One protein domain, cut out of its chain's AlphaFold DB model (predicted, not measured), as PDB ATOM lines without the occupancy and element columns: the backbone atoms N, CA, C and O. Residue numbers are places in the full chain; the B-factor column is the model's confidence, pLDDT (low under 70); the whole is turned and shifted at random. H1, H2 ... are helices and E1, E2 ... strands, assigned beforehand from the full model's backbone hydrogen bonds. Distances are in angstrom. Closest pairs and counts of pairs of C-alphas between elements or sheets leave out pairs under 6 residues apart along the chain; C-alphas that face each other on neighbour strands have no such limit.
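AT A GLANCE: This is residues 17 to 211 of the 215 residues of an uncharacterized protein of Candidatus Kaiserbacteria bacterium RIFCSPLOWO2_01_FULL_54_20 (UniProt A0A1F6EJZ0). A strongly twisted, five-stranded sheet makes the core, with H3 on one face and H4 and H5 on the other. A small three-stranded sheet, E1 E2 E3, sits beside the E7 end of it and is covered by H1, which folds back into H2 as a long helical hairpin reaching away from the core; H7 lies far out at the end of the printed part. Find 195 residues, with seven named helices and eight named strands in the order E1 E2 E3 H1 H2 H3 H4 E4 E5 E6 E7 H5 E8 H6 H7. The large sheet has the order E7 E6 E5 E4 E8 and is antiparallel, as is the small one; the class is mixed, helices and strands. The whole is compact, with a radius of gyration of the C-alphas of 16.5 A and spans of 49 by 45 by 37 A.

HOW THE PARTS SIT: Begin at E5, residues 143 to 152, an inner strand that bends by 54 degrees at residue 146. On one side is E4, residues 134 to 140, with N 148 and O 136 2.8 A apart, within hydrogen-bond range; on the other side is E6, residues 158 to 162, with N 159 and O 151 at 2.8 A. The edge strands are E7, residues 171 to 174, where N 173 and O 160 of E6 are 2.9 A apart, and E8, residues 187 to 192, where N 189 and O 137 of E4 are 3.0 A apart. E4 E5 E6 E7 form a meander, each strand the antiparallel neighbour of the one before. With its helices this sheet makes three layers, helices on both faces. H3, residues 81 to 88, is over E5 at a height over the sheet of 8.3 A; its closest C-alphas to E5 are those of His 82 and Thr 147, 5.2 A. On the opposite face H4, residues 118 to 129, is over E4 at a height of 7.2 A, slantwise at 45 degrees on the local plane. H5, residues 175 to 181, is on the same face as H4 and touches it at a steep tilt of 43 degrees, the closest C-alphas being those of Ala 118 and Glu 176, 5.2 A. Next look at the second meander, E1, residues 17 to 21, E2, residues 24 to 28, and E3, residues 36 to 38; N 19 and O 26 are 3.0 A apart, N 36 and O 27 2.8 A. The closest C-alphas of E3 and E5 are those of Ala 36 and Leu 152, 4.9 A. H1, residues 40 to 59, makes two layers with this small sheet, a helix on one face, at a height of 8.3 A. H1 and H2, residues 63 to 77, form a helical hairpin; they touch at a shallow tilt of 32 degrees, opposite ways, with the C-alphas of Glu 59 and Gly 65 closest at 4.3 A. H1 and H3 only just touch, with 3 pairs of C-alphas within 8 A, the closest being Val 42 and Ala 88, 4.9 A. H6, residues 193 to 197, only grazes the large sheet, and H7, residues 200 to 210, is close to H6 but not clearly touching, with the C-alphas of Ile 196 and Ala 202 closest at 6.4 A. In the seven helices every O i to N i+4 pair is within hydrogen-bond range.

IN THESE COORDINATES: Find C-alpha 17, where E1 begins, at (192.575, 151.894, 95.336). H1 runs 28.3 A from C-alpha 40 at (189.071, 143.568, 105.940), and H2 spans 20.1 A. E5 is 25.9 A long and E4 20.5 A. H7 ends at C-alpha 210, at (167.748, 129.952, 102.063).

THE WHOLE: The two C-alphas farthest apart are those of Thr 62 and Glu 110, 49.8 A. The printed part has no cut. The link from H3 to H4, residues 89 to 117, is long; in it residues 113 to 114 pair with residues 187 to 188 of E8, antiparallel. The mean pLDDT of the printed part is 83.1, and 37 residues are under 70: 56 to 80, 94 to 95, 97 to 103 and 165 to 167.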
ATOM      1  N   GLY A  17     192.360 153.255  94.872       90.25
ATOM      2  CA  GLY A  17     192.575 151.894  95.336       90.25
ATOM      3  C   GLY A  17     192.329 151.631  96.807       90.25
ATOM      4  O   GLY A  17     191.965 152.503  97.591       90.25
ATOM      5  N   VAL A  18     192.584 150.369  97.143       92.75
ATOM      6  CA  VAL A  18     192.543 149.833  98.499       92.75
ATOM      7  C   VAL A  18     193.953 149.478  98.945       92.75
ATOM      8  O   VAL A  18     194.712 148.867  98.184       92.75
ATOM      9  N   TYR A  19     194.302 149.848 100.172       93.50
ATOM     10  CA  TYR A  19     195.615 149.597 100.757       93.50
ATOM     11  C   TYR A  19     195.534 149.483 102.280       93.50
ATOM     12  O   TYR A  19     194.503 149.772 102.881       93.50
ATOM     13  N   LYS A  20     196.625 149.018 102.896       93.19
ATOM     14  CA  LYS A  20     196.735 148.865 104.346       93.19
ATOM     15  C   LYS A  20     197.692 149.918 104.906       93.19
ATOM     16  O   LYS A  20     198.791 150.061 104.372       93.19
ATOM     17  N   LYS A  21     197.293 150.611 105.972       91.62
ATOM     18  CA  LYS A  21     198.094 151.601 106.709       91.62
ATOM     19  C   LYS A  21     197.798 151.453 108.200       91.62
ATOM     20  O   LYS A  21     196.635 151.334 108.569       91.62
ATOM     21  N   ASP A  22     198.831 151.382 109.037       92.12
ATOM     22  CA  ASP A  22     198.698 151.289 110.502       92.12
ATOM     23  C   ASP A  22     197.730 150.186 110.977       92.12
ATOM     24  O   ASP A  22     196.926 150.361 111.887       92.12
ATOM     25  N   GLY A  23     197.767 149.029 110.308       91.31
ATOM     26  CA  GLY A  23     196.890 147.896 110.616       91.31
ATOM     27  C   GLY A  23     195.481 147.974 110.014       91.31
ATOM     28  O   GLY A  23     194.813 146.942 109.960       91.31
ATOM     29  N   LYS A  24     195.068 149.127 109.483       94.00
ATOM     30  CA  LYS A  24     193.730 149.390 108.939       94.00
ATOM     31  C   LYS A  24     193.685 149.281 107.422       94.00
ATOM     32  O   LYS A  24     194.659 149.612 106.743       94.00
ATOM     33  N   TRP A  25     192.551 148.835 106.891       95.44
ATOM     34  CA  TRP A  25     192.279 148.862 105.456       95.44
ATOM     35  C   TRP A  25     191.588 150.165 105.076       95.44
ATOM     36  O   TRP A  25     190.628 150.579 105.722       95.44
ATOM     37  N   LEU A  26     192.088 150.799 104.021       95.56
ATOM     38  CA  LEU A  26     191.645 152.106 103.561       95.56
ATOM     39  C   LEU A  26     191.306 152.065 102.075       95.56
ATOM     40  O   LEU A  26     191.990 151.397 101.293       95.56
ATOM     41  N   MET A  27     190.282 152.821 101.693       95.56
ATOM     42  CA  MET A  27     189.831 153.029 100.319       95.56
ATOM     43  C   MET A  27     189.875 154.518  99.978       95.56
ATOM     44  O   MET A  27     189.315 155.325 100.715       95.56
ATOM     45  N   ARG A  28     190.497 154.901  98.859       94.94
ATOM     46  CA  ARG A  28     190.554 156.308  98.420       94.94
ATOM     47  C   ARG A  28     190.490 156.458  96.902       94.94
ATOM     48  O   ARG A  28     190.836 155.523  96.177       94.94
ATOM     49  N   PHE A  29     190.051 157.635  96.462       93.50
ATOM     50  CA  PHE A  29     190.027 158.064  95.056       93.50
ATOM     51  C   PHE A  29     191.059 159.163  94.736       93.50
ATOM     52  O   PHE A  29     191.284 159.453  93.564       93.50
ATOM     53  N   ASP A  30     191.671 159.789  95.749       92.31
ATOM     54  CA  ASP A  30     192.769 160.746  95.593       92.31
ATOM     55  C   ASP A  30     193.740 160.695  96.786       92.31
ATOM     56  O   ASP A  30     193.547 159.937  97.737       92.31
ATOM     57  N   ASN A  31     194.807 161.494  96.737       90.50
ATOM     58  CA  ASN A  31     195.847 161.556  97.768       90.50
ATOM     59  C   ASN A  31     195.620 162.646  98.835       90.50
ATOM     60  O   ASN A  31     196.508 162.878  99.657       90.50
ATOM     61  N   ARG A  32     194.463 163.323  98.837       92.31
ATOM     62  CA  ARG A  32     194.181 164.435  99.764       92.31
ATOM     63  C   ARG A  32     193.806 163.960 101.165       92.31
ATOM     64  O   ARG A  32     193.792 164.763 102.093       92.31
ATOM     65  N   SER A  33     193.493 162.678 101.310       92.44
ATOM     66  CA  SER A  33     193.245 162.019 102.585       92.44
ATOM     67  C   SER A  33     193.817 160.600 102.574       92.44
ATOM     68  O   SER A  33     194.244 160.064 101.544       92.44
ATOM     69  N   ASP A  34     193.793 159.970 103.745       91.56
ATOM     70  CA  ASP A  34     194.096 158.548 103.883       91.56
ATOM     71  C   ASP A  34     192.997 157.660 103.262       91.56
ATOM     72  O   ASP A  34     193.250 156.504 102.926       91.56
ATOM     73  N   GLY A  35     191.805 158.202 103.010       94.88
ATOM     74  CA  GLY A  35     190.650 157.455 102.528       94.88
ATOM     75  C   GLY A  35     189.690 157.037 103.636       94.88
ATOM     76  O   GLY A  35     189.872 157.376 104.804       94.88
ATOM     77  N   ALA A  36     188.648 156.313 103.242       95.81
ATOM     78  CA  ALA A  36     187.666 155.734 104.142       95.81
ATOM     79  C   ALA A  36     188.165 154.398 104.699       95.81
ATOM     80  O   ALA A  36     188.679 153.565 103.947       95.81
ATOM     81  N   GLU A  37     187.993 154.186 106.003       95.56
ATOM     82  CA  GLU A  37     188.244 152.891 106.639       95.56
ATOM     83  C   GLU A  37     187.197 151.874 106.178       95.56
ATOM     84  O   GLU A  37     186.002 152.172 106.137       95.56
ATOM     85  N   ILE A  38     187.655 150.682 105.797       93.94
ATOM     86  CA  ILE A  38     186.795 149.603 105.311       93.94
ATOM     87  C   ILE A  38     187.091 148.295 106.062       93.94
ATOM     88  O   ILE A  38     188.248 148.054 106.423       93.94
ATOM     89  N   PRO A  39     186.092 147.417 106.275       91.88
ATOM     90  CA  PRO A  39     186.321 146.088 106.840       91.88
ATOM     91  C   PRO A  39     187.296 145.261 105.993       91.88
ATOM     92  O   PRO A  39     187.375 145.426 104.773       91.88
ATOM     93  N   ALA A  40     188.037 144.347 106.623       90.44
ATOM     94  CA  ALA A  40     189.071 143.568 105.940       90.44
ATOM     95  C   ALA A  40     188.487 142.679 104.833       90.44
ATOM     96  O   ALA A  40     189.027 142.614 103.729       90.44
ATOM     97  N   GLU A  41     187.353 142.042 105.104       83.31
ATOM     98  CA  GLU A  41     186.629 141.173 104.180       83.31
ATOM     99  C   GLU A  41     186.217 141.954 102.927       83.31
ATOM    100  O   GLU A  41     186.482 141.526 101.800       83.31
ATOM    101  N   VAL A  42     185.678 143.162 103.122       87.25
ATOM    102  CA  VAL A  42     185.344 144.094 102.039       87.25
ATOM    103  C   VAL A  42     186.599 144.494 101.264       87.25
ATOM    104  O   VAL A  42     186.606 144.473 100.032       87.25
ATOM    105  N   ALA A  43     187.686 144.829 101.964       90.38
ATOM    106  CA  ALA A  43     188.944 145.245 101.354       90.38
ATOM    107  C   ALA A  43     189.507 144.188 100.401       90.38
ATOM    108  O   ALA A  43     189.991 144.524  99.316       90.38
ATOM    109  N   HIS A  44     189.415 142.910 100.773       84.06
ATOM    110  CA  HIS A  44     189.843 141.803  99.926       84.06
ATOM    111  C   HIS A  44     189.033 141.725  98.629       84.06
ATOM    112  O   HIS A  44     189.627 141.591  97.555       84.06
ATOM    113  N   VAL A  45     187.710 141.880  98.711       82.44
ATOM    114  CA  VAL A  45     186.805 141.859  97.551       82.44
ATOM    115  C   VAL A  45     187.078 143.038  96.623       82.44
ATOM    116  O   VAL A  45     187.355 142.841  95.437       82.44
ATOM    117  N   VAL A  46     187.088 144.259  97.163       87.25
ATOM    118  CA  VAL A  46     187.337 145.485  96.390       87.25
ATOM    119  C   VAL A  46     188.728 145.444  95.751       87.25
ATOM    120  O   VAL A  46     188.885 145.727  94.562       87.25
ATOM    121  N   SER A  47     189.754 145.018  96.496       86.50
ATOM    122  CA  SER A  47     191.116 144.879  95.967       86.50
ATOM    123  C   SER A  47     191.189 143.848  94.837       86.50
ATOM    124  O   SER A  47     191.848 144.100  93.826       86.50
ATOM    125  N   ALA A  48     190.517 142.702  94.970       80.81
ATOM    126  CA  ALA A  48     190.473 141.675  93.931       80.81
ATOM    127  C   ALA A  48     189.744 142.158  92.666       80.81
ATOM    128  O   ALA A  48     190.216 141.903  91.553       80.81
ATOM    129  N   ALA A  49     188.638 142.891  92.825       80.00
ATOM    130  CA  ALA A  49     187.900 143.495  91.719       80.00
ATOM    131  C   ALA A  49     188.778 144.492  90.947       80.00
ATOM    132  O   ALA A  49     188.993 144.320  89.746       80.00
ATOM    133  N   LEU A  50     189.389 145.453  91.647       83.75
ATOM    134  CA  LEU A  50     190.255 146.471  91.041       83.75
ATOM    135  C   LEU A  50     191.521 145.882  90.405       83.75
ATOM    136  O   LEU A  50     191.927 146.306  89.325       83.75
ATOM    137  N   LYS A  51     192.168 144.895  91.042       79.00
ATOM    138  CA  LYS A  51     193.349 144.217  90.471       79.00
ATOM    139  C   LYS A  51     193.024 143.538  89.155       79.00
ATOM    140  O   LYS A  51     193.827 143.585  88.231       79.00
ATOM    141  N   ALA A  52     191.866 142.904  89.079       73.94
ATOM    142  CA  ALA A  52     191.460 142.232  87.868       73.94
ATOM    143  C   ALA A  52     191.097 143.211  86.750       73.94
ATOM    144  O   ALA A  52     191.471 142.939  85.620       73.94
ATOM    145  N   GLU A  53     190.468 144.353  87.045       76.19
ATOM    146  CA  GLU A  53     190.300 145.427  86.049       76.19
ATOM    147  C   GLU A  53     191.658 145.914  85.525       76.19
ATOM    148  O   GLU A  53     191.857 146.014  84.318       76.19
ATOM    149  N   ARG A  54     192.635 146.140  86.417       76.94
ATOM    150  CA  ARG A  54     193.994 146.556  86.026       76.94
ATOM    151  C   ARG A  54     194.696 145.513  85.164       76.94
ATOM    152  O   ARG A  54     195.275 145.871  84.145       76.94
ATOM    153  N   PHE A  55     194.634 144.244  85.560       70.00
ATOM    154  CA  PHE A  55     195.204 143.140  84.787       70.00
ATOM    155  C   PHE A  55     194.572 143.073  83.396       70.00
ATOM    156  O   PHE A  55     195.263 143.005  82.386       70.00
ATOM    157  N   ALA A  56     193.246 143.173  83.341       65.00
ATOM    158  CA  ALA A  56     192.501 143.125  82.101       65.00
ATOM    159  C   ALA A  56     192.860 144.327  81.187       65.00
ATOM    160  O   ALA A  56     193.046 144.147  79.983       65.00
ATOM    161  N   ALA A  57     193.034 145.532  81.741       66.38
ATOM    162  CA  ALA A  57     193.456 146.718  80.992       66.38
ATOM    163  C   ALA A  57     194.904 146.632  80.465       66.38
ATOM    164  O   ALA A  57     195.174 147.085  79.355       66.38
ATOM    165  N   GLN A  58     195.827 146.040  81.231       66.44
ATOM    166  CA  GLN A  58     197.239 145.883  80.847       66.44
ATOM    167  C   GLN A  58     197.424 144.881  79.699       66.44
ATOM    168  O   GLN A  58     198.151 145.155  78.743       66.44
ATOM    169  N   GLU A  59     196.711 143.756  79.752       62.44
ATOM    170  CA  GLU A  59     196.750 142.729  78.706       62.44
ATOM    171  C   GLU A  59     196.058 143.194  77.404       62.44
ATOM    172  O   GLU A  59     196.393 142.730  76.315       62.44
ATOM    173  N   GLY A  60     195.151 144.178  77.466       53.78
ATOM    174  CA  GLY A  60     194.355 144.684  76.334       53.78
ATOM    175  C   GLY A  60     195.126 145.286  75.142       53.78
ATOM    176  O   GLY A  60     194.505 145.708  74.163       53.78
ATOM    177  N   THR A  61     196.459 145.318  75.188       53.38
ATOM    178  CA  THR A  61     197.325 145.778  74.090       53.38
ATOM    179  C   THR A  61     197.676 144.675  73.085       53.38
ATOM    180  O   THR A  61     197.974 144.986  71.933       53.38
ATOM    181  N   THR A  62     197.556 143.395  73.458       62.16
ATOM    182  CA  THR A  62     197.731 142.253  72.542       62.16
ATOM    183  C   THR A  62     196.376 141.702  72.088       62.16
ATOM    184  O   THR A  62     195.373 141.816  72.793       62.16
ATOM    185  N   GLU A  63     196.297 141.082  70.907       63.78
ATOM    186  CA  GLU A  63     195.042 140.474  70.428       63.78
ATOM    187  C   GLU A  63     194.548 139.356  71.373       63.78
ATOM    188  O   GLU A  63     193.349 139.220  71.628       63.78
ATOM    189  N   GLN A  64     195.482 138.601  71.964       61.31
ATOM    190  CA  GLN A  64     195.196 137.594  72.991       61.31
ATOM    191  C   GLN A  64     194.685 138.222  74.286       61.31
ATOM    192  O   GLN A  64     193.702 137.739  74.849       61.31
ATOM    193  N   GLY A  65     195.282 139.324  74.733       60.03
ATOM    194  CA  GLY A  65     194.836 140.002  75.937       60.03
ATOM    195  C   GLY A  65     193.514 140.755  75.760       60.03
ATOM    196  O   GLY A  65     192.726 140.788  76.697       60.03
ATOM    197  N   LYS A  66     193.158 141.213  74.547       59.88
ATOM    198  CA  LYS A  66     191.788 141.670  74.219       59.88
ATOM    199  C   LYS A  66     190.756 140.539  74.319       59.88
ATOM    200  O   LYS A  66     189.684 140.748  74.887       59.88
ATOM    201  N   LYS A  67     191.069 139.334  73.824       65.00
ATOM    202  CA  LYS A  67     190.194 138.148  73.952       65.00
ATOM    203  C   LYS A  67     190.076 137.684  75.406       65.00
ATOM    204  O   LYS A  67     188.980 137.369  75.863       65.00
ATOM    205  N   PHE A  68     191.177 137.691  76.156       63.25
ATOM    206  CA  PHE A  68     191.179 137.380  77.586       63.25
ATOM    207  C   PHE A  68     190.397 138.425  78.394       63.25
ATOM    208  O   PHE A  68     189.575 138.053  79.228       63.25
ATOM    209  N   TYR A  69     190.570 139.714  78.089       60.44
ATOM    210  CA  TYR A  69     189.792 140.824  78.639       60.44
ATOM    211  C   TYR A  69     188.297 140.619  78.413       60.44
ATOM    212  O   TYR A  69     187.529 140.643  79.367       60.44
ATOM    213  N   GLN A  70     187.880 140.353  77.172       60.84
ATOM    214  CA  GLN A  70     186.481 140.086  76.837       60.84
ATOM    215  C   GLN A  70     185.947 138.827  77.527       60.84
ATOM    216  O   GLN A  70     184.815 138.839  77.994       60.84
ATOM    217  N   LYS A  71     186.754 137.768  77.665       59.69
ATOM    218  CA  LYS A  71     186.371 136.542  78.382       59.69
ATOM    219  C   LYS A  71     186.210 136.779  79.886       59.69
ATOM    220  O   LYS A  71     185.231 136.329  80.472       59.69
ATOM    221  N   MET A  72     187.131 137.514  80.507       55.75
ATOM    222  CA  MET A  72     187.062 137.885  81.923       55.75
ATOM    223  C   MET A  72     185.931 138.871  82.192       55.75
ATOM    224  O   MET A  72     185.228 138.726  83.188       55.75
ATOM    225  N   ARG A  73     185.715 139.837  81.296       55.03
ATOM    226  CA  ARG A  73     184.587 140.768  81.342       55.03
ATOM    227  C   ARG A  73     183.273 140.060  81.075       55.03
ATOM    228  O   ARG A  73     182.332 140.400  81.751       55.03
ATOM    229  N   GLY A  74     183.198 139.058  80.203       49.38
ATOM    230  CA  GLY A  74     182.001 138.233  80.005       49.38
ATOM    231  C   GLY A  74     181.684 137.376  81.233       49.38
ATOM    232  O   GLY A  74     180.573 137.421  81.742       49.38
ATOM    233  N   ALA A  75     182.689 136.698  81.799       48.31
ATOM    234  CA  ALA A  75     182.534 135.917  83.030       48.31
ATOM    235  C   ALA A  75     182.177 136.782  84.257       48.31
ATOM    236  O   ALA A  75     181.589 136.289  85.215       48.31
ATOM    237  N   ARG A  76     182.535 138.073  84.229       51.16
ATOM    238  CA  ARG A  76     182.253 139.062  85.282       51.16
ATOM    239  C   ARG A  76     181.155 140.062  84.919       51.16
ATOM    240  O   ARG A  76     180.799 140.868  85.766       51.16
ATOM    241  N   ALA A  77     180.608 140.022  83.706       45.66
ATOM    242  CA  ALA A  77     179.527 140.904  83.258       45.66
ATOM    243  C   ALA A  77     178.256 140.605  84.045       45.66
ATOM    244  O   ALA A  77     177.457 141.506  84.274       45.66
ATOM    245  N   HIS A  78     178.128 139.357  84.495       48.47
ATOM    246  CA  HIS A  78     177.081 138.895  85.391       48.47
ATOM    247  C   HIS A  78     177.255 139.397  86.831       48.47
ATOM    248  O   HIS A  78     176.265 139.465  87.538       48.47
ATOM    249  N   ILE A  79     178.466 139.807  87.245       55.69
ATOM    250  CA  ILE A  79     178.692 140.403  88.568       55.69
ATOM    251  C   ILE A  79     178.317 141.883  88.494       55.69
ATOM    252  O   ILE A  79     179.084 142.725  88.008       55.69
ATOM    253  N   ASN A  80     177.113 142.197  88.960       69.44
ATOM    254  CA  ASN A  80     176.618 143.565  89.038       69.44
ATOM    255  C   ASN A  80     177.056 144.249  90.357       69.44
ATOM    256  O   ASN A  80     177.621 143.640  91.275       69.44
ATOM    257  N   CYS A  81     176.847 145.564  90.425       77.00
ATOM    258  CA  CYS A  81     177.133 146.393  91.599       77.00
ATOM    259  C   CYS A  81     176.397 145.916  92.866       77.00
ATOM    260  O   CYS A  81     176.957 145.987  93.959       77.00
ATOM    261  N   HIS A  82     175.192 145.357  92.706       79.25
ATOM    262  CA  HIS A  82     174.372 144.829  93.794       79.25
ATOM    263  C   HIS A  82     174.963 143.560  94.392       79.25
ATOM    264  O   HIS A  82     175.223 143.537  95.587       79.25
ATOM    265  N   GLU A  83     175.247 142.533  93.592       75.81
ATOM    266  CA  GLU A  83     175.844 141.280  94.067       75.81
ATOM    267  C   GLU A  83     177.171 141.534  94.786       75.81
ATOM    268  O   GLU A  83     177.437 140.961  95.839       75.81
ATOM    269  N   THR A  84     177.995 142.444  94.260       75.50
ATOM    270  CA  THR A  84     179.268 142.787  94.905       75.50
ATOM    271  C   THR A  84     179.056 143.482  96.242       75.50
ATOM    272  O   THR A  84     179.756 143.169  97.203       75.50
ATOM    273  N   ALA A  85     178.085 144.393  96.325       79.56
ATOM    274  CA  ALA A  85     177.743 145.039  97.581       79.56
ATOM    275  C   ALA A  85     177.160 144.037  98.584       79.56
ATOM    276  O   ALA A  85     177.651 143.969  99.704       79.56
ATOM    277  N   LEU A  86     176.198 143.205  98.176       80.06
ATOM    278  CA  LEU A  86     175.600 142.153  99.003       80.06
ATOM    279  C   LEU A  86     176.659 141.181  99.528       80.06
ATOM    280  O   LEU A  86     176.651 140.842 100.708       80.06
ATOM    281  N   TYR A  87     177.600 140.760  98.679       79.31
ATOM    282  CA  TYR A  87     178.683 139.870  99.088       79.31
ATOM    283  C   TYR A  87     179.607 140.566 100.088       79.31
ATOM    284  O   TYR A  87     179.939 140.006 101.130       79.31
ATOM    285  N   ALA A  88     179.991 141.811  99.801       75.56
ATOM    286  CA  ALA A  88     180.867 142.595 100.662       75.56
ATOM    287  C   ALA A  88     180.246 142.883 102.036       75.56
ATOM    288  O   ALA A  88     180.960 142.860 103.035       75.56
ATOM    289  N   VAL A  89     178.932 143.107 102.110       76.31
ATOM    290  CA  VAL A  89     178.232 143.313 103.387       76.31
ATOM    291  C   VAL A  89     177.851 142.009 104.094       76.31
ATOM    292  O   VAL A  89     177.238 142.049 105.155       76.31
ATOM    293  N   GLY A  90     178.203 140.849 103.528       77.75
ATOM    294  CA  GLY A  90     177.913 139.546 104.124       77.75
ATOM    295  C   GLY A  90     176.441 139.138 104.037       77.75
ATOM    296  O   GLY A  90     175.983 138.361 104.873       77.75
ATOM    297  N   LEU A  91     175.701 139.643 103.042       79.06
ATOM    298  CA  LEU A  91     174.318 139.267 102.712       79.06
ATOM    299  C   LEU A  91     174.200 138.189 101.632       79.06
ATOM    300  O   LEU A  91     173.114 137.644 101.463       79.06
ATOM    301  N   ILE A  92     175.291 137.850 100.946       77.62
ATOM    302  CA  ILE A  92     175.403 136.625 100.145       77.62
ATOM    303  C   ILE A  92     176.776 135.976 100.367       77.62
ATOM    304  O   ILE A  92     177.741 136.652 100.730       77.62
ATOM    305  N   HIS A  93     176.879 134.667 100.154       75.81
ATOM    306  CA  HIS A  93     178.077 133.853 100.359       75.81
ATOM    307  C   HIS A  93     178.442 133.022  99.124       75.81
ATOM    308  O   HIS A  93     177.663 132.852  98.187       75.81
ATOM    309  N   GLN A  94     179.665 132.485  99.121       65.31
ATOM    310  CA  GLN A  94     180.149 131.584  98.078       65.31
ATOM    311  C   GLN A  94     179.358 130.263  98.126       65.31
ATOM    312  O   GLN A  94     179.646 129.397  98.944       65.31
ATOM    313  N   GLY A  95     178.354 130.135  97.260       65.06
ATOM    314  CA  GLY A  95     177.408 129.011  97.238       65.06
ATOM    315  C   GLY A  95     175.957 129.467  97.081       65.06
ATOM    316  O   GLY A  95     175.117 128.675  96.662       65.06
ATOM    317  N   ASP A  96     175.682 130.748  97.344       72.56
ATOM    318  CA  ASP A  96     174.383 131.342  97.045       72.56
ATOM    319  C   ASP A  96     174.194 131.461  95.517       72.56
ATOM    320  O   ASP A  96     175.182 131.592  94.774       72.56
ATOM    321  N   PRO A  97     172.945 131.409  95.017       65.06
ATOM    322  CA  PRO A  97     172.676 131.457  93.586       65.06
ATOM    323  C   PRO A  97     173.174 132.778  92.980       65.06
ATOM    324  O   PRO A  97     172.899 133.865  93.497       65.06
ATOM    325  N   LYS A  98     173.923 132.667  91.877       61.78
ATOM    326  CA  LYS A  98     174.494 133.794  91.118       61.78
ATOM    327  C   LYS A  98     173.604 134.159  89.933       61.78
ATOM    328  O   LYS A  98     172.930 133.284  89.393       61.78
ATOM    329  N   GLY A  99     173.693 135.401  89.457       54.78
ATOM    330  CA  GLY A  99     173.000 135.835  88.238       54.78
ATOM    331  C   GLY A  99     171.527 136.150  88.464       54.78
ATOM    332  O   GLY A  99     170.724 136.088  87.536       54.78
ATOM    333  N   LEU A 100     171.171 136.470  89.701       55.66
ATOM    334  CA  LEU A 100     169.880 137.042  90.011       55.66
ATOM    335  C   LEU A 100     170.033 138.555  89.846       55.66
ATOM    336  O   LEU A 100     170.863 139.183  90.507       55.66
ATOM    337  N   ASP A 101     169.263 139.135  88.925       53.22
ATOM    338  CA  ASP A 101     169.068 140.584  88.847       53.22
ATOM    339  C   ASP A 101     168.296 141.009  90.094       53.22
ATOM    340  O   ASP A 101     167.076 141.156  90.119       53.22
ATOM    341  N   TYR A 102     169.032 141.077  91.196       56.25
ATOM    342  CA  TYR A 102     168.524 141.439  92.491       56.25
ATOM    343  C   TYR A 102     168.260 142.934  92.492       56.25
ATOM    344  O   TYR A 102     169.093 143.731  92.925       56.25
ATOM    345  N   ASP A 103     167.057 143.293  92.070       64.31
ATOM    346  CA  ASP A 103     166.425 144.570  92.376       64.31
ATOM    347  C   ASP A 103     166.049 144.635  93.877       64.31
ATOM    348  O   ASP A 103     164.928 144.941  94.283       64.31
ATOM    349  N   PHE A 104     166.979 144.214  94.739       73.19
ATOM    350  CA  PHE A 104     166.775 144.156  96.172       73.19
ATOM    351  C   PHE A 104     166.999 145.543  96.758       73.19
ATOM    352  O   PHE A 104     168.132 145.988  96.981       73.19
ATOM    353  N   GLY A 105     165.887 146.202  97.075       80.25
ATOM    354  CA  GLY A 105     165.868 147.285  98.046       80.25
ATOM    355  C   GLY A 105     166.434 146.797  99.376       80.25
ATOM    356  O   GLY A 105     165.821 145.975 100.050       80.25
ATOM    357  N   LEU A 106     167.607 147.306  99.754       85.88
ATOM    358  CA  LEU A 106     168.192 147.106 101.085       85.88
ATOM    359  C   LEU A 106     167.585 148.059 102.114       85.88
ATOM    360  O   LEU A 106     167.796 147.904 103.315       85.88
ATOM    361  N   PHE A 107     166.840 149.048 101.632       88.88
ATOM    362  CA  PHE A 107     166.163 150.045 102.432       88.88
ATOM    363  C   PHE A 107     164.660 149.984 102.146       88.88
ATOM    364  O   PHE A 107     164.257 149.636 101.032       88.88
ATOM    365  N   PRO A 108     163.810 150.332 103.119       88.00
ATOM    366  CA  PRO A 108     162.385 150.451 102.863       88.00
ATOM    367  C   PRO A 108     162.115 151.673 101.964       88.00
ATOM    368  O   PRO A 108     162.903 152.627 101.947       88.00
ATOM    369  N   LEU A 109     161.023 151.643 101.192       87.75
ATOM    370  CA  LEU A 109     160.749 152.614 100.118       87.75
ATOM    371  C   LEU A 109     160.789 154.071 100.606       87.75
ATOM    372  O   LEU A 109     161.342 154.941  99.937       87.75
ATOM    373  N   GLU A 110     160.295 154.342 101.811       89.56
ATOM    374  CA  GLU A 110     160.287 155.662 102.445       89.56
ATOM    375  C   GLU A 110     161.686 156.239 102.738       89.56
ATOM    376  O   GLU A 110     161.833 157.444 102.971       89.56
ATOM    377  N   SER A 111     162.728 155.403 102.715       91.44
ATOM    378  CA  SER A 111     164.115 155.851 102.885       91.44
ATOM    379  C   SER A 111     164.673 156.518 101.629       91.44
ATOM    380  O   SER A 111     165.600 157.325 101.736       91.44
ATOM    381  N   TYR A 112     164.112 156.223 100.453       94.25
ATOM    382  CA  TYR A 112     164.588 156.753  99.179       94.25
ATOM    383  C   TYR A 112     164.063 158.167  98.947       94.25
ATOM    384  O   TYR A 112     162.862 158.406  98.817       94.25
ATOM    385  N   LYS A 113     164.986 159.126  98.852       95.19
ATOM    386  CA  LYS A 113     164.668 160.553  98.707       95.19
ATOM    387  C   LYS A 113     165.370 161.153  97.500       95.19
ATOM    388  O   LYS A 113     166.480 160.752  97.155       95.19
ATOM    389  N   THR A 114     164.744 162.140  96.871       95.56
ATOM    390  CA  THR A 114     165.410 162.973  95.866       95.56
ATOM    391  C   THR A 114     166.208 164.076  96.553       95.56
ATOM    392  O   THR A 114     165.837 164.590  97.612       95.56
ATOM    393  N   TYR A 115     167.324 164.462  95.942       95.31
ATOM    394  CA  TYR A 115     168.179 165.532  96.440       95.31
ATOM    395  C   TYR A 115     168.403 166.540  95.328       95.31
ATOM    396  O   TYR A 115     168.700 166.158  94.204       95.31
ATOM    397  N   SER A 116     168.302 167.832  95.647       93.81
ATOM    398  CA  SER A 116     168.439 168.905  94.653       93.81
ATOM    399  C   SER A 116     169.893 169.257  94.304       93.81
ATOM    400  O   SER A 116     170.127 170.195  93.553       93.81
ATOM    401  N   SER A 117     170.875 168.621  94.949       95.31
ATOM    402  CA  SER A 117     172.304 168.835  94.685       95.31
ATOM    403  C   SER A 117     173.145 167.717  95.298       95.31
ATOM    404  O   SER A 117     172.749 167.127  96.310       95.31
ATOM    405  N   ALA A 118     174.353 167.527  94.762       95.12
ATOM    406  CA  ALA A 118     175.339 166.592  95.298       95.12
ATOM    407  C   ALA A 118     175.668 166.877  96.775       95.12
ATOM    408  O   ALA A 118     175.723 165.959  97.585       95.12
ATOM    409  N   GLY A 119     175.787 168.154  97.164       96.06
ATOM    410  CA  GLY A 119     176.081 168.539  98.549       96.06
ATOM    411  C   GLY A 119     174.971 168.174  99.545       96.06
ATOM    412  O   GLY A 119     175.262 167.782 100.676       96.06
ATOM    413  N   LYS A 120     173.694 168.248  99.137       96.94
ATOM    414  CA  LYS A 120     172.572 167.793  99.980       96.94
ATOM    415  C   LYS A 120     172.570 166.274 100.140       96.94
ATOM    416  O   LYS A 120     172.364 165.804 101.257       96.94
ATOM    417  N   LEU A 121     172.841 165.534  99.063       97.38
ATOM    418  CA  LEU A 121     172.996 164.082  99.125       97.38
ATOM    419  C   LEU A 121     174.173 163.701 100.037       97.38
ATOM    420  O   LEU A 121     173.995 162.913 100.958       97.38
ATOM    421  N   ALA A 122     175.341 164.322  99.858       96.88
ATOM    422  CA  ALA A 122     176.516 164.079 100.691       96.88
ATOM    423  C   ALA A 122     176.250 164.385 102.174       96.88
ATOM    424  O   ALA A 122     176.667 163.629 103.048       96.88
ATOM    425  N   LYS A 123     175.512 165.460 102.494       97.62
ATOM    426  CA  LYS A 123     175.090 165.755 103.875       97.62
ATOM    427  C   LYS A 123     174.207 164.646 104.457       97.62
ATOM    428  O   LYS A 123     174.417 164.260 105.602       97.62
ATOM    429  N   TYR A 124     173.241 164.145 103.689       97.75
ATOM    430  CA  TYR A 124     172.407 163.018 104.112       97.75
ATOM    431  C   TYR A 124     173.242 161.755 104.344       97.75
ATOM    432  O   TYR A 124     173.153 161.162 105.414       97.75
ATOM    433  N   VAL A 125     174.097 161.394 103.384       97.50
ATOM    434  CA  VAL A 125     174.957 160.207 103.463       97.50
ATOM    435  C   VAL A 125     175.882 160.276 104.674       97.50
ATOM    436  O   VAL A 125     175.992 159.292 105.398       97.50
ATOM    437  N   ARG A 126     176.478 161.440 104.967       97.00
ATOM    438  CA  ARG A 126     177.284 161.622 106.184       97.00
ATOM    439  C   ARG A 126     176.496 161.328 107.459       97.00
ATOM    440  O   ARG A 126     177.001 160.643 108.340       97.00
ATOM    441  N   GLY A 127     175.258 161.813 107.545       96.44
ATOM    442  CA  GLY A 127     174.382 161.533 108.682       96.44
ATOM    443  C   GLY A 127     173.970 160.061 108.778       96.44
ATOM    444  O   GLY A 127     173.893 159.527 109.879       96.44
ATOM    445  N   ALA A 128     173.733 159.406 107.640       95.75
ATOM    446  CA  ALA A 128     173.292 158.014 107.579       95.75
ATOM    447  C   ALA A 128     174.418 157.001 107.855       95.75
ATOM    448  O   ALA A 128     174.174 155.962 108.466       95.75
ATOM    449  N   LEU A 129     175.641 157.287 107.400       94.81
ATOM    450  CA  LEU A 129     176.805 156.418 107.600       94.81
ATOM    451  C   LEU A 129     177.524 156.697 108.924       94.81
ATOM    452  O   LEU A 129     178.062 155.778 109.541       94.81
ATOM    453  N   GLY A 130     177.557 157.955 109.372       91.81
ATOM    454  CA  GLY A 130     178.375 158.358 110.511       91.81
ATOM    455  C   GLY A 130     179.848 158.017 110.272       91.81
ATOM    456  O   GLY A 130     180.416 158.384 109.251       91.81
ATOM    457  N   LYS A 131     180.472 157.294 111.208       88.19
ATOM    458  CA  LYS A 131     181.861 156.809 111.077       88.19
ATOM    459  C   LYS A 131     181.964 155.407 110.469       88.19
ATOM    460  O   LYS A 131     183.061 154.859 110.399       88.19
ATOM    461  N   SER A 132     180.840 154.813 110.084       92.50
ATOM    462  CA  SER A 132     180.780 153.430 109.627       92.50
ATOM    463  C   SER A 132     180.918 153.332 108.113       92.50
ATOM    464  O   SER A 132     180.577 154.249 107.363       92.50
ATOM    465  N   PHE A 133     181.378 152.171 107.661       94.31
ATOM    466  CA  PHE A 133     181.258 151.764 106.270       94.31
ATOM    467  C   PHE A 133     179.843 151.233 106.000       94.31
ATOM    468  O   PHE A 133     179.186 150.681 106.890       94.31
ATOM    469  N   GLY A 134     179.350 151.407 104.782       94.81
ATOM    470  CA  GLY A 134     177.967 151.107 104.455       94.81
ATOM    471  C   GLY A 134     177.681 151.043 102.969       94.81
ATOM    472  O   GLY A 134     178.566 150.839 102.136       94.81
ATOM    473  N   VAL A 135     176.400 151.205 102.665       94.38
ATOM    474  CA  VAL A 135     175.854 151.106 101.319       94.38
ATOM    475  C   VAL A 135     175.073 152.368 100.988       94.38
ATOM    476  O   VAL A 135     174.396 152.941 101.844       94.38
ATOM    477  N   ILE A 136     175.143 152.774  99.725       95.38
ATOM    478  CA  ILE A 136     174.265 153.779  99.131       95.38
ATOM    479  C   ILE A 136     173.537 153.110  97.966       95.38
ATOM    480  O   ILE A 136     174.180 152.514  97.105       95.38
ATOM    481  N   GLN A 137     172.212 153.216  97.918       93.38
ATOM    482  CA  GLN A 137     171.400 152.717  96.812       93.38
ATOM    483  C   GLN A 137     170.736 153.859  96.054       93.38
ATOM    484  O   GLN A 137     170.194 154.789  96.655       93.38
ATOM    485  N   LYS A 138     170.762 153.753  94.727       92.69
ATOM    486  CA  LYS A 138     170.045 154.617  93.790       92.69
ATOM    487  C   LYS A 138     168.850 153.857  93.235       92.69
ATOM    488  O   LYS A 138     169.009 152.735  92.762       92.69
ATOM    489  N   ALA A 139     167.691 154.496  93.212       90.81
ATOM    490  CA  ALA A 139     166.465 153.957  92.650       90.81
ATOM    491  C   ALA A 139     165.814 154.921  91.648       90.81
ATOM    492  O   ALA A 139     165.880 156.141  91.810       90.81
ATOM    493  N   HIS A 140     165.152 154.351  90.646       87.56
ATOM    494  CA  HIS A 140     164.255 155.018  89.704       87.56
ATOM    495  C   HIS A 140     162.910 154.313  89.743       87.56
ATOM    496  O   HIS A 140     162.880 153.090  89.760       87.56
ATOM    497  N   ASP A 141     161.809 155.064  89.804       82.44
ATOM    498  CA  ASP A 141     160.457 154.482  89.850       82.44
ATOM    499  C   ASP A 141     160.297 153.330  90.858       82.44
ATOM    500  O   ASP A 141     159.563 152.377  90.631       82.44
ATOM    501  N   TRP A 142     160.986 153.455  92.002       76.12
ATOM    502  CA  TRP A 142     161.018 152.484  93.108       76.12
ATOM    503  C   TRP A 142     161.758 151.167  92.827       76.12
ATOM    504  O   TRP A 142     161.807 150.314  93.705       76.12
ATOM    505  N   SER A 143     162.399 151.049  91.667       84.62
ATOM    506  CA  SER A 143     163.358 149.999  91.320       84.62
ATOM    507  C   SER A 143     164.782 150.476  91.612       84.62
ATOM    508  O   SER A 143     165.178 151.581  91.226       84.62
ATOM    509  N   VAL A 144     165.559 149.676  92.334       86.44
ATOM    510  CA  VAL A 144     166.972 149.925  92.598       86.44
ATOM    511  C   VAL A 144     167.787 149.693  91.330       86.44
ATOM    512  O   VAL A 144     167.942 148.601  90.801       86.44
ATOM    513  N   THR A 145     168.403 150.769  90.863       85.69
ATOM    514  CA  THR A 145     169.190 150.783  89.625       85.69
ATOM    515  C   THR A 145     170.687 150.713  89.882       85.69
ATOM    516  O   THR A 145     171.455 150.405  88.973       85.69
ATOM    517  N   HIS A 146     171.136 151.025  91.104       88.75
ATOM    518  CA  HIS A 146     172.557 150.995  91.438       88.75
ATOM    519  C   HIS A 146     172.811 150.857  92.935       88.75
ATOM    520  O   HIS A 146     172.104 151.458  93.742       88.75
ATOM    521  N   THR A 147     173.866 150.129  93.294       89.88
ATOM    522  CA  THR A 147     174.315 149.968  94.680       89.88
ATOM    523  C   THR A 147     175.807 150.268  94.790       89.88
ATOM    524  O   THR A 147     176.615 149.748  94.023       89.88
ATOM    525  N   LEU A 148     176.172 151.109  95.752       92.88
ATOM    526  CA  LEU A 148     177.534 151.554  96.028       92.88
ATOM    527  C   LEU A 148     177.968 151.040  97.395       92.88
ATOM    528  O   LEU A 148     177.211 151.161  98.356       92.88
ATOM    529  N   LEU A 149     179.208 150.577  97.509       94.50
ATOM    530  CA  LEU A 149     179.860 150.470  98.811       94.50
ATOM    531  C   LEU A 149     180.503 151.811  99.146       94.50
ATOM    532  O   LEU A 149     181.185 152.382  98.295       94.50
ATOM    533  N   ALA A 150     180.304 152.325 100.356       96.50
ATOM    534  CA  ALA A 150     180.733 153.675 100.687       96.50
ATOM    535  C   ALA A 150     181.207 153.834 102.131       96.50
ATOM    536  O   ALA A 150     180.691 153.210 103.056       96.50
ATOM    537  N   GLY A 151     182.164 154.738 102.317       97.00
ATOM    538  CA  GLY A 151     182.596 155.221 103.622       97.00
ATOM    539  C   GLY A 151     183.034 156.679 103.545       97.00
ATOM    540  O   GLY A 151     183.167 157.245 102.458       97.00
ATOM    541  N   LEU A 152     183.255 157.291 104.703       97.69
ATOM    542  CA  LEU A 152     183.751 158.662 104.792       97.69
ATOM    543  C   LEU A 152     185.254 158.675 105.050       97.69
ATOM    544  O   LEU A 152     185.744 157.926 105.896       97.69
ATOM    545  N   ASP A 153     185.977 159.539 104.345       96.19
ATOM    546  CA  ASP A 153     187.375 159.813 104.665       96.19
ATOM    547  C   ASP A 153     187.530 160.846 105.797       96.19
ATOM    548  O   ASP A 153     186.554 161.393 106.317       96.19
ATOM    549  N   SER A 154     188.774 161.144 106.181       94.19
ATOM    550  CA  SER A 154     189.083 162.118 107.241       94.19
ATOM    551  C   SER A 154     188.673 163.564 106.930       94.19
ATOM    552  O   SER A 154     188.664 164.396 107.834       94.19
ATOM    553  N   LEU A 155     188.334 163.872 105.675       95.31
ATOM    554  CA  LEU A 155     187.796 165.162 105.236       95.31
ATOM    555  C   LEU A 155     186.264 165.123 105.103       95.31
ATOM    556  O   LEU A 155     185.672 166.026 104.512       95.31
ATOM    557  N   GLU A 156     185.633 164.068 105.621       95.56
ATOM    558  CA  GLU A 156     184.207 163.766 105.511       95.56
ATOM    559  C   GLU A 156     183.696 163.636 104.066       95.56
ATOM    560  O   GLU A 156     182.508 163.825 103.788       95.56
ATOM    561  N   ARG A 157     184.574 163.304 103.119       96.00
ATOM    562  CA  ARG A 157     184.190 163.055 101.729       96.00
ATOM    563  C   ARG A 157     183.733 161.616 101.593       96.00
ATOM    564  O   ARG A 157     184.361 160.701 102.125       96.00
ATOM    565  N   CYS A 158     182.652 161.413 100.851       97.44
ATOM    566  CA  CYS A 158     182.126 160.080 100.612       97.44
ATOM    567  C   CYS A 158     182.937 159.384  99.514       97.44
ATOM    568  O   CYS A 158     182.871 159.761  98.342       97.44
ATOM    569  N   VAL A 159     183.697 158.368  99.912       97.19
ATOM    570  CA  VAL A 159     184.470 157.494  99.032       97.19
ATOM    571  C   VAL A 159     183.586 156.313  98.650       97.19
ATOM    572  O   VAL A 159     183.201 155.531  99.518       97.19
ATOM    573  N   CYS A 160     183.288 156.167  97.362       95.75
ATOM    574  CA  CYS A 160     182.397 155.131  96.851       95.75
ATOM    575  C   CYS A 160     183.159 154.138  95.979       95.75
ATOM    576  O   CYS A 160     183.958 154.546  95.142       95.75
ATOM    577  N   PHE A 161     182.864 152.851  96.122       93.62
ATOM    578  CA  PHE A 161     183.248 151.805  95.185       93.62
ATOM    579  C   PHE A 161     182.034 151.357  94.375       93.62
ATOM    580  O   PHE A 161     180.987 151.030  94.942       93.62
ATOM    581  N   GLU A 162     182.180 151.339  93.050       88.81
ATOM    582  CA  GLU A 162     181.083 151.049  92.130       88.81
ATOM    583  C   GLU A 162     181.515 150.365  90.830       88.81
ATOM    584  O   GLU A 162     182.685 150.391  90.443       88.81
ATOM    585  N   LYS A 163     180.515 149.831  90.120       84.06
ATOM    586  CA  LYS A 163     180.566 149.475  88.698       84.06
ATOM    587  C   LYS A 163     179.256 149.880  88.041       84.06
ATOM    588  O   LYS A 163     178.221 149.262  88.279       84.06
ATOM    589  N   GLU A 164     179.296 150.937  87.247       72.94
ATOM    590  CA  GLU A 164     178.115 151.498  86.592       72.94
ATOM    591  C   GLU A 164     177.696 150.612  85.395       72.94
ATOM    592  O   GLU A 164     178.268 150.641  84.307       72.94
ATOM    593  N   GLY A 165     176.712 149.738  85.611       64.50
ATOM    594  CA  GLY A 165     176.191 148.840  84.577       64.50
ATOM    595  C   GLY A 165     177.159 147.741  84.110       64.50
ATOM    596  O   GLY A 165     178.268 147.543  84.619       64.50
ATOM    597  N   HIS A 166     176.729 146.961  83.116       59.75
ATOM    598  CA  HIS A 166     177.439 145.744  82.705       59.75
ATOM    599  C   HIS A 166     178.775 146.015  81.985       59.75
ATOM    600  O   HIS A 166     179.694 145.204  82.108       59.75
ATOM    601  N   GLY A 167     178.929 147.171  81.323       60.03
ATOM    602  CA  GLY A 167     180.078 147.499  80.464       60.03
ATOM    603  C   GLY A 167     181.173 148.389  81.067       60.03
ATOM    604  O   GLY A 167     182.229 148.538  80.443       60.03
ATOM    605  N   LEU A 168     180.977 148.970  82.253       71.50
ATOM    606  CA  LEU A 168     181.985 149.829  82.888       71.50
ATOM    607  C   LEU A 168     182.888 149.040  83.840       71.50
ATOM    608  O   LEU A 168     182.565 147.924  84.248       71.50
ATOM    609  N   SER A 169     184.077 149.580  84.096       78.56
ATOM    610  CA  SER A 169     185.056 148.984  85.006       78.56
ATOM    611  C   SER A 169     184.716 149.307  86.455       78.56
ATOM    612  O   SER A 169     184.128 150.349  86.747       78.56
ATOM    613  N   TRP A 170     185.123 148.428  87.371       85.19
ATOM    614  CA  TRP A 170     185.134 148.758  88.794       85.19
ATOM    615  C   TRP A 170     186.031 149.965  89.070       85.19
ATOM    616  O   TRP A 170     187.170 150.019  88.596       85.19
ATOM    617  N   GLN A 171     185.539 150.900  89.875       88.56
ATOM    618  CA  GLN A 171     186.227 152.150  90.191       88.56
ATOM    619  C   GLN A 171     185.928 152.608  91.617       88.56
ATOM    620  O   GLN A 171     184.877 152.288  92.174       88.56
ATOM    621  N   ILE A 172     186.857 153.370  92.202       93.50
ATOM    622  CA  ILE A 172     186.600 154.164  93.407       93.50
ATOM    623  C   ILE A 172     186.476 155.628  92.991       93.50
ATOM    624  O   ILE A 172     187.385 156.156  92.352       93.50
ATOM    625  N   LEU A 173     185.365 156.274  93.337       94.12
ATOM    626  CA  LEU A 173     185.044 157.653  92.959       94.12
ATOM    627  C   LEU A 173     184.426 158.427  94.131       94.12
ATOM    628  O   LEU A 173     183.883 157.815  95.058       94.12
ATOM    629  N   PRO A 174     184.470 159.770  94.103       95.81
ATOM    630  CA  PRO A 174     183.673 160.584  95.011       95.81
ATOM    631  C   PRO A 174     182.177 160.489  94.668       95.81
ATOM    632  O   PRO A 174     181.790 160.474  93.495       95.81
ATOM    633  N   LEU A 175     181.317 160.492  95.690       96.38
ATOM    634  CA  LEU A 175     179.855 160.448  95.526       96.38
ATOM    635  C   LEU A 175     179.318 161.563  94.616       96.38
ATOM    636  O   LEU A 175     178.378 161.354  93.853       96.38
ATOM    637  N   GLU A 176     179.917 162.750  94.672       95.44
ATOM    638  CA  GLU A 176     179.528 163.911  93.875       95.44
ATOM    639  C   GLU A 176     179.705 163.682  92.370       95.44
ATOM    640  O   GLU A 176     178.991 164.268  91.554       95.44
ATOM    641  N   GLU A 177     180.663 162.846  91.977       94.69
ATOM    642  CA  GLU A 177     180.856 162.472  90.582       94.69
ATOM    643  C   GLU A 177     179.780 161.495  90.112       94.69
ATOM    644  O   GLU A 177     179.172 161.728  89.068       94.69
ATOM    645  N   ILE A 178     179.462 160.488  90.926       93.44
ATOM    646  CA  ILE A 178     178.390 159.518  90.651       93.44
ATOM    647  C   ILE A 178     177.027 160.224  90.569       93.44
ATOM    648  O   ILE A 178     176.226 159.973  89.665       93.44
ATOM    649  N   TYR A 179     176.774 161.175  91.472       94.31
ATOM    650  CA  TYR A 179     175.551 161.974  91.462       94.31
ATOM    651  C   TYR A 179     175.412 162.801  90.177       94.31
ATOM    652  O   TYR A 179     174.339 162.818  89.584       94.31
ATOM    653  N   ARG A 180     176.487 163.451  89.704       92.38
ATOM    654  CA  ARG A 180     176.453 164.278  88.478       92.38
ATOM    655  C   ARG A 180     176.159 163.484  87.205       92.38
ATOM    656  O   ARG A 180     175.667 164.068  86.247       92.38
ATOM    657  N   ARG A 181     176.477 162.189  87.191       90.19
ATOM    658  CA  ARG A 181     176.169 161.274  86.079       90.19
ATOM    659  C   ARG A 181     174.749 160.708  86.152       90.19
ATOM    660  O   ARG A 181     174.259 160.153  85.178       90.19
ATOM    661  N   SER A 182     174.104 160.821  87.309       86.44
ATOM    662  CA  SER A 182     172.758 160.301  87.525       86.44
ATOM    663  C   SER A 182     171.702 161.278  87.017       86.44
ATOM    664  O   SER A 182     171.939 162.479  86.897       86.44
ATOM    665  N   SER A 183     170.516 160.756  86.721       80.19
ATOM    666  CA  SER A 183     169.383 161.584  86.326       80.19
ATOM    667  C   SER A 183     168.897 162.480  87.476       80.19
ATOM    668  O   SER A 183     169.169 162.242  88.658       80.19
ATOM    669  N   SER A 184     168.109 163.495  87.129       79.44
ATOM    670  CA  SER A 184     167.511 164.417  88.096       79.44
ATOM    671  C   SER A 184     166.391 163.799  88.946       79.44
ATOM    672  O   SER A 184     166.124 164.301  90.038       79.44
ATOM    673  N   ASP A 185     165.741 162.732  88.480       84.75
ATOM    674  CA  ASP A 185     164.649 162.020  89.163       84.75
ATOM    675  C   ASP A 185     165.128 160.869  90.068       84.75
ATOM    676  O   ASP A 185     164.326 160.276  90.791       84.75
ATOM    677  N   ALA A 186     166.434 160.585  90.085       91.75
ATOM    678  CA  ALA A 186     167.011 159.529  90.906       91.75
ATOM    679  C   ALA A 186     166.741 159.745  92.407       91.75
ATOM    680  O   ALA A 186     167.012 160.810  92.982       91.75
ATOM    681  N   ARG A 187     166.258 158.690  93.069       95.56
ATOM    682  CA  ARG A 187     166.055 158.635  94.521       95.56
ATOM    683  C   ARG A 187     167.196 157.868  95.175       95.56
ATOM    684  O   ARG A 187     167.679 156.886  94.626       95.56
ATOM    685  N   TRP A 188     167.611 158.298  96.358       96.44
ATOM    686  CA  TRP A 188     168.785 157.759  97.035       96.44
ATOM    687  C   TRP A 188     168.469 157.396  98.479       96.44
ATOM    688  O   TRP A 188     167.790 158.155  99.174       96.44
ATOM    689  N   ALA A 189     169.012 156.268  98.921       95.81
ATOM    690  CA  ALA A 189     169.009 155.818 100.306       95.81
ATOM    691  C   ALA A 189     170.429 155.403 100.710       95.81
ATOM    692  O   ALA A 189     171.229 155.004  99.862       95.81
ATOM    693  N   ALA A 190     170.760 155.531 101.990       96.62
ATOM    694  CA  ALA A 190     172.057 155.142 102.522       96.62
ATOM    695  C   ALA A 190     171.934 154.620 103.953       96.62
ATOM    696  O   ALA A 190     171.044 155.035 104.698       96.62
ATOM    697  N   GLY A 191     172.867 153.758 104.347       95.00
ATOM    698  CA  GLY A 191     172.971 153.253 105.710       95.00
ATOM    699  C   GLY A 191     174.238 152.436 105.931       95.00
ATOM    700  O   GLY A 191     174.851 151.935 104.988       95.00
ATOM    701  N   SER A 192     174.647 152.336 107.193       93.94
ATOM    702  CA  SER A 192     175.768 151.486 107.614       93.94
ATOM    703  C   SER A 192     175.474 150.000 107.375       93.94
ATOM    704  O   SER A 192     174.307 149.594 107.379       93.94
ATOM    705  N   ILE A 193     176.521 149.179 107.232       90.31
ATOM    706  CA  ILE A 193     176.373 147.714 107.138       90.31
ATOM    707  C   ILE A 193     175.532 147.180 108.303       90.31
ATOM    708  O   ILE A 193     174.554 146.473 108.070       90.31
ATOM    709  N   ASP A 194     175.851 147.581 109.535       88.62
ATOM    710  CA  ASP A 194     175.158 147.106 110.736       88.62
ATOM    711  C   ASP A 194     173.658 147.418 110.696       88.62
ATOM    712  O   ASP A 194     172.830 146.549 110.969       88.62
ATOM    713  N   SER A 195     173.291 148.638 110.284       89.81
ATOM    714  CA  SER A 195     171.882 149.028 110.157       89.81
ATOM    715  C   SER A 195     171.137 148.233 109.083       89.81
ATOM    716  O   SER A 195     169.970 147.891 109.268       89.81
ATOM    717  N   ILE A 196     171.809 147.898 107.977       88.75
ATOM    718  CA  ILE A 196     171.215 147.115 106.890       88.75
ATOM    719  C   ILE A 196     171.005 145.678 107.349       88.75
ATOM    720  O   ILE A 196     169.911 145.148 107.179       88.75
ATOM    721  N   MET A 197     172.005 145.066 107.985       86.44
ATOM    722  CA  MET A 197     171.936 143.685 108.475       86.44
ATOM    723  C   MET A 197     170.812 143.464 109.495       86.44
ATOM    724  O   MET A 197     170.276 142.362 109.590       86.44
ATOM    725  N   GLN A 198     170.435 144.502 110.243       86.12
ATOM    726  CA  GLN A 198     169.340 144.454 111.216       86.12
ATOM    727  C   GLN A 198     167.952 144.708 110.599       86.12
ATOM    728  O   GLN A 198     166.940 144.510 111.274       86.12
ATOM    729  N   SER A 199     167.885 145.134 109.334       85.50
ATOM    730  CA  SER A 199     166.632 145.492 108.665       85.50
ATOM    731  C   SER A 199     165.777 144.277 108.284       85.50
ATOM    732  O   SER A 199     166.280 143.184 108.016       85.50
ATOM    733  N   GLU A 200     164.463 144.486 108.178       86.56
ATOM    734  CA  GLU A 200     163.540 143.475 107.641       86.56
ATOM    735  C   GLU A 200     163.859 143.114 106.183       86.56
ATOM    736  O   GLU A 200     163.698 141.961 105.786       86.56
ATOM    737  N   ALA A 201     164.391 144.062 105.403       83.56
ATOM    738  CA  ALA A 201     164.838 143.811 104.036       83.56
ATOM    739  C   ALA A 201     165.958 142.758 103.994       83.56
ATOM    740  O   ALA A 201     165.854 141.773 103.264       83.56
ATOM    741  N   ALA A 202     166.986 142.900 104.837       83.75
ATOM    742  CA  ALA A 202     168.066 141.919 104.946       83.75
ATOM    743  C   ALA A 202     167.563 140.532 105.379       83.75
ATOM    744  O   ALA A 202     167.959 139.523 104.791       83.75
ATOM    745  N   LYS A 203     166.649 140.466 106.356       85.19
ATOM    746  CA  LYS A 203     166.016 139.201 106.778       85.19
ATOM    747  C   LYS A 203     165.215 138.557 105.646       85.19
ATOM    748  O   LYS A 203     165.286 137.340 105.459       85.19
ATOM    749  N   GLY A 204     164.478 139.360 104.881       83.06
ATOM    750  CA  GLY A 204     163.710 138.920 103.719       83.06
ATOM    751  C   GLY A 204     164.602 138.342 102.622       83.06
ATOM    752  O   GLY A 204     164.345 137.234 102.151       83.06
ATOM    753  N   ILE A 205     165.694 139.039 102.285       81.62
ATOM    754  CA  ILE A 205     166.708 138.566 101.331       81.62
ATOM    755  C   ILE A 205     167.287 137.229 101.797       81.62
ATOM    756  O   ILE A 205     167.311 136.274 101.027       81.62
ATOM    757  N   ARG A 206     167.686 137.112 103.070       81.94
ATOM    758  CA  ARG A 206     168.213 135.848 103.609       81.94
ATOM    759  C   ARG A 206     167.205 134.709 103.551       81.94
ATOM    760  O   ARG A 206     167.525 133.648 103.030       81.94
ATOM    761  N   THR A 207     165.967 134.963 103.956       83.56
ATOM    762  CA  THR A 207     164.885 133.972 103.868       83.56
ATOM    763  C   THR A 207     164.632 133.518 102.428       83.56
ATOM    764  O   THR A 207     164.321 132.352 102.193       83.56
ATOM    765  N   TYR A 208     164.732 134.429 101.455       80.31
ATOM    766  CA  TYR A 208     164.593 134.104 100.037       80.31
ATOM    767  C   TYR A 208     165.741 133.213  99.544       80.31
ATOM    768  O   TYR A 208     165.486 132.195  98.901       80.31
ATOM    769  N   LEU A 209     166.984 133.559  99.887       78.00
ATOM    770  CA  LEU A 209     168.181 132.803  99.506       78.00
ATOM    771  C   LEU A 209     168.208 131.400 100.122       78.00
ATOM    772  O   LEU A 209     168.553 130.442  99.438       78.00
ATOM    773  N   ASP A 210     167.778 131.250 101.375       80.00
ATOM    774  CA  ASP A 210     167.748 129.952 102.063       80.00
ATOM    775  C   ASP A 210     166.747 128.963 101.445       80.00
ATOM    776  O   ASP A 210     166.906 127.748 101.573       80.00
ATOM    777  N   LYS A 211     165.709 129.470 100.768       80.25
ATOM    778  CA  LYS A 211     164.706 128.654 100.065       80.25
ATOM    779  C   LYS A 211     165.158 128.219  98.675       80.25
ATOM    780  O   LYS A 211     164.498 127.374  98.068       80.25
TER     781      LYS A 211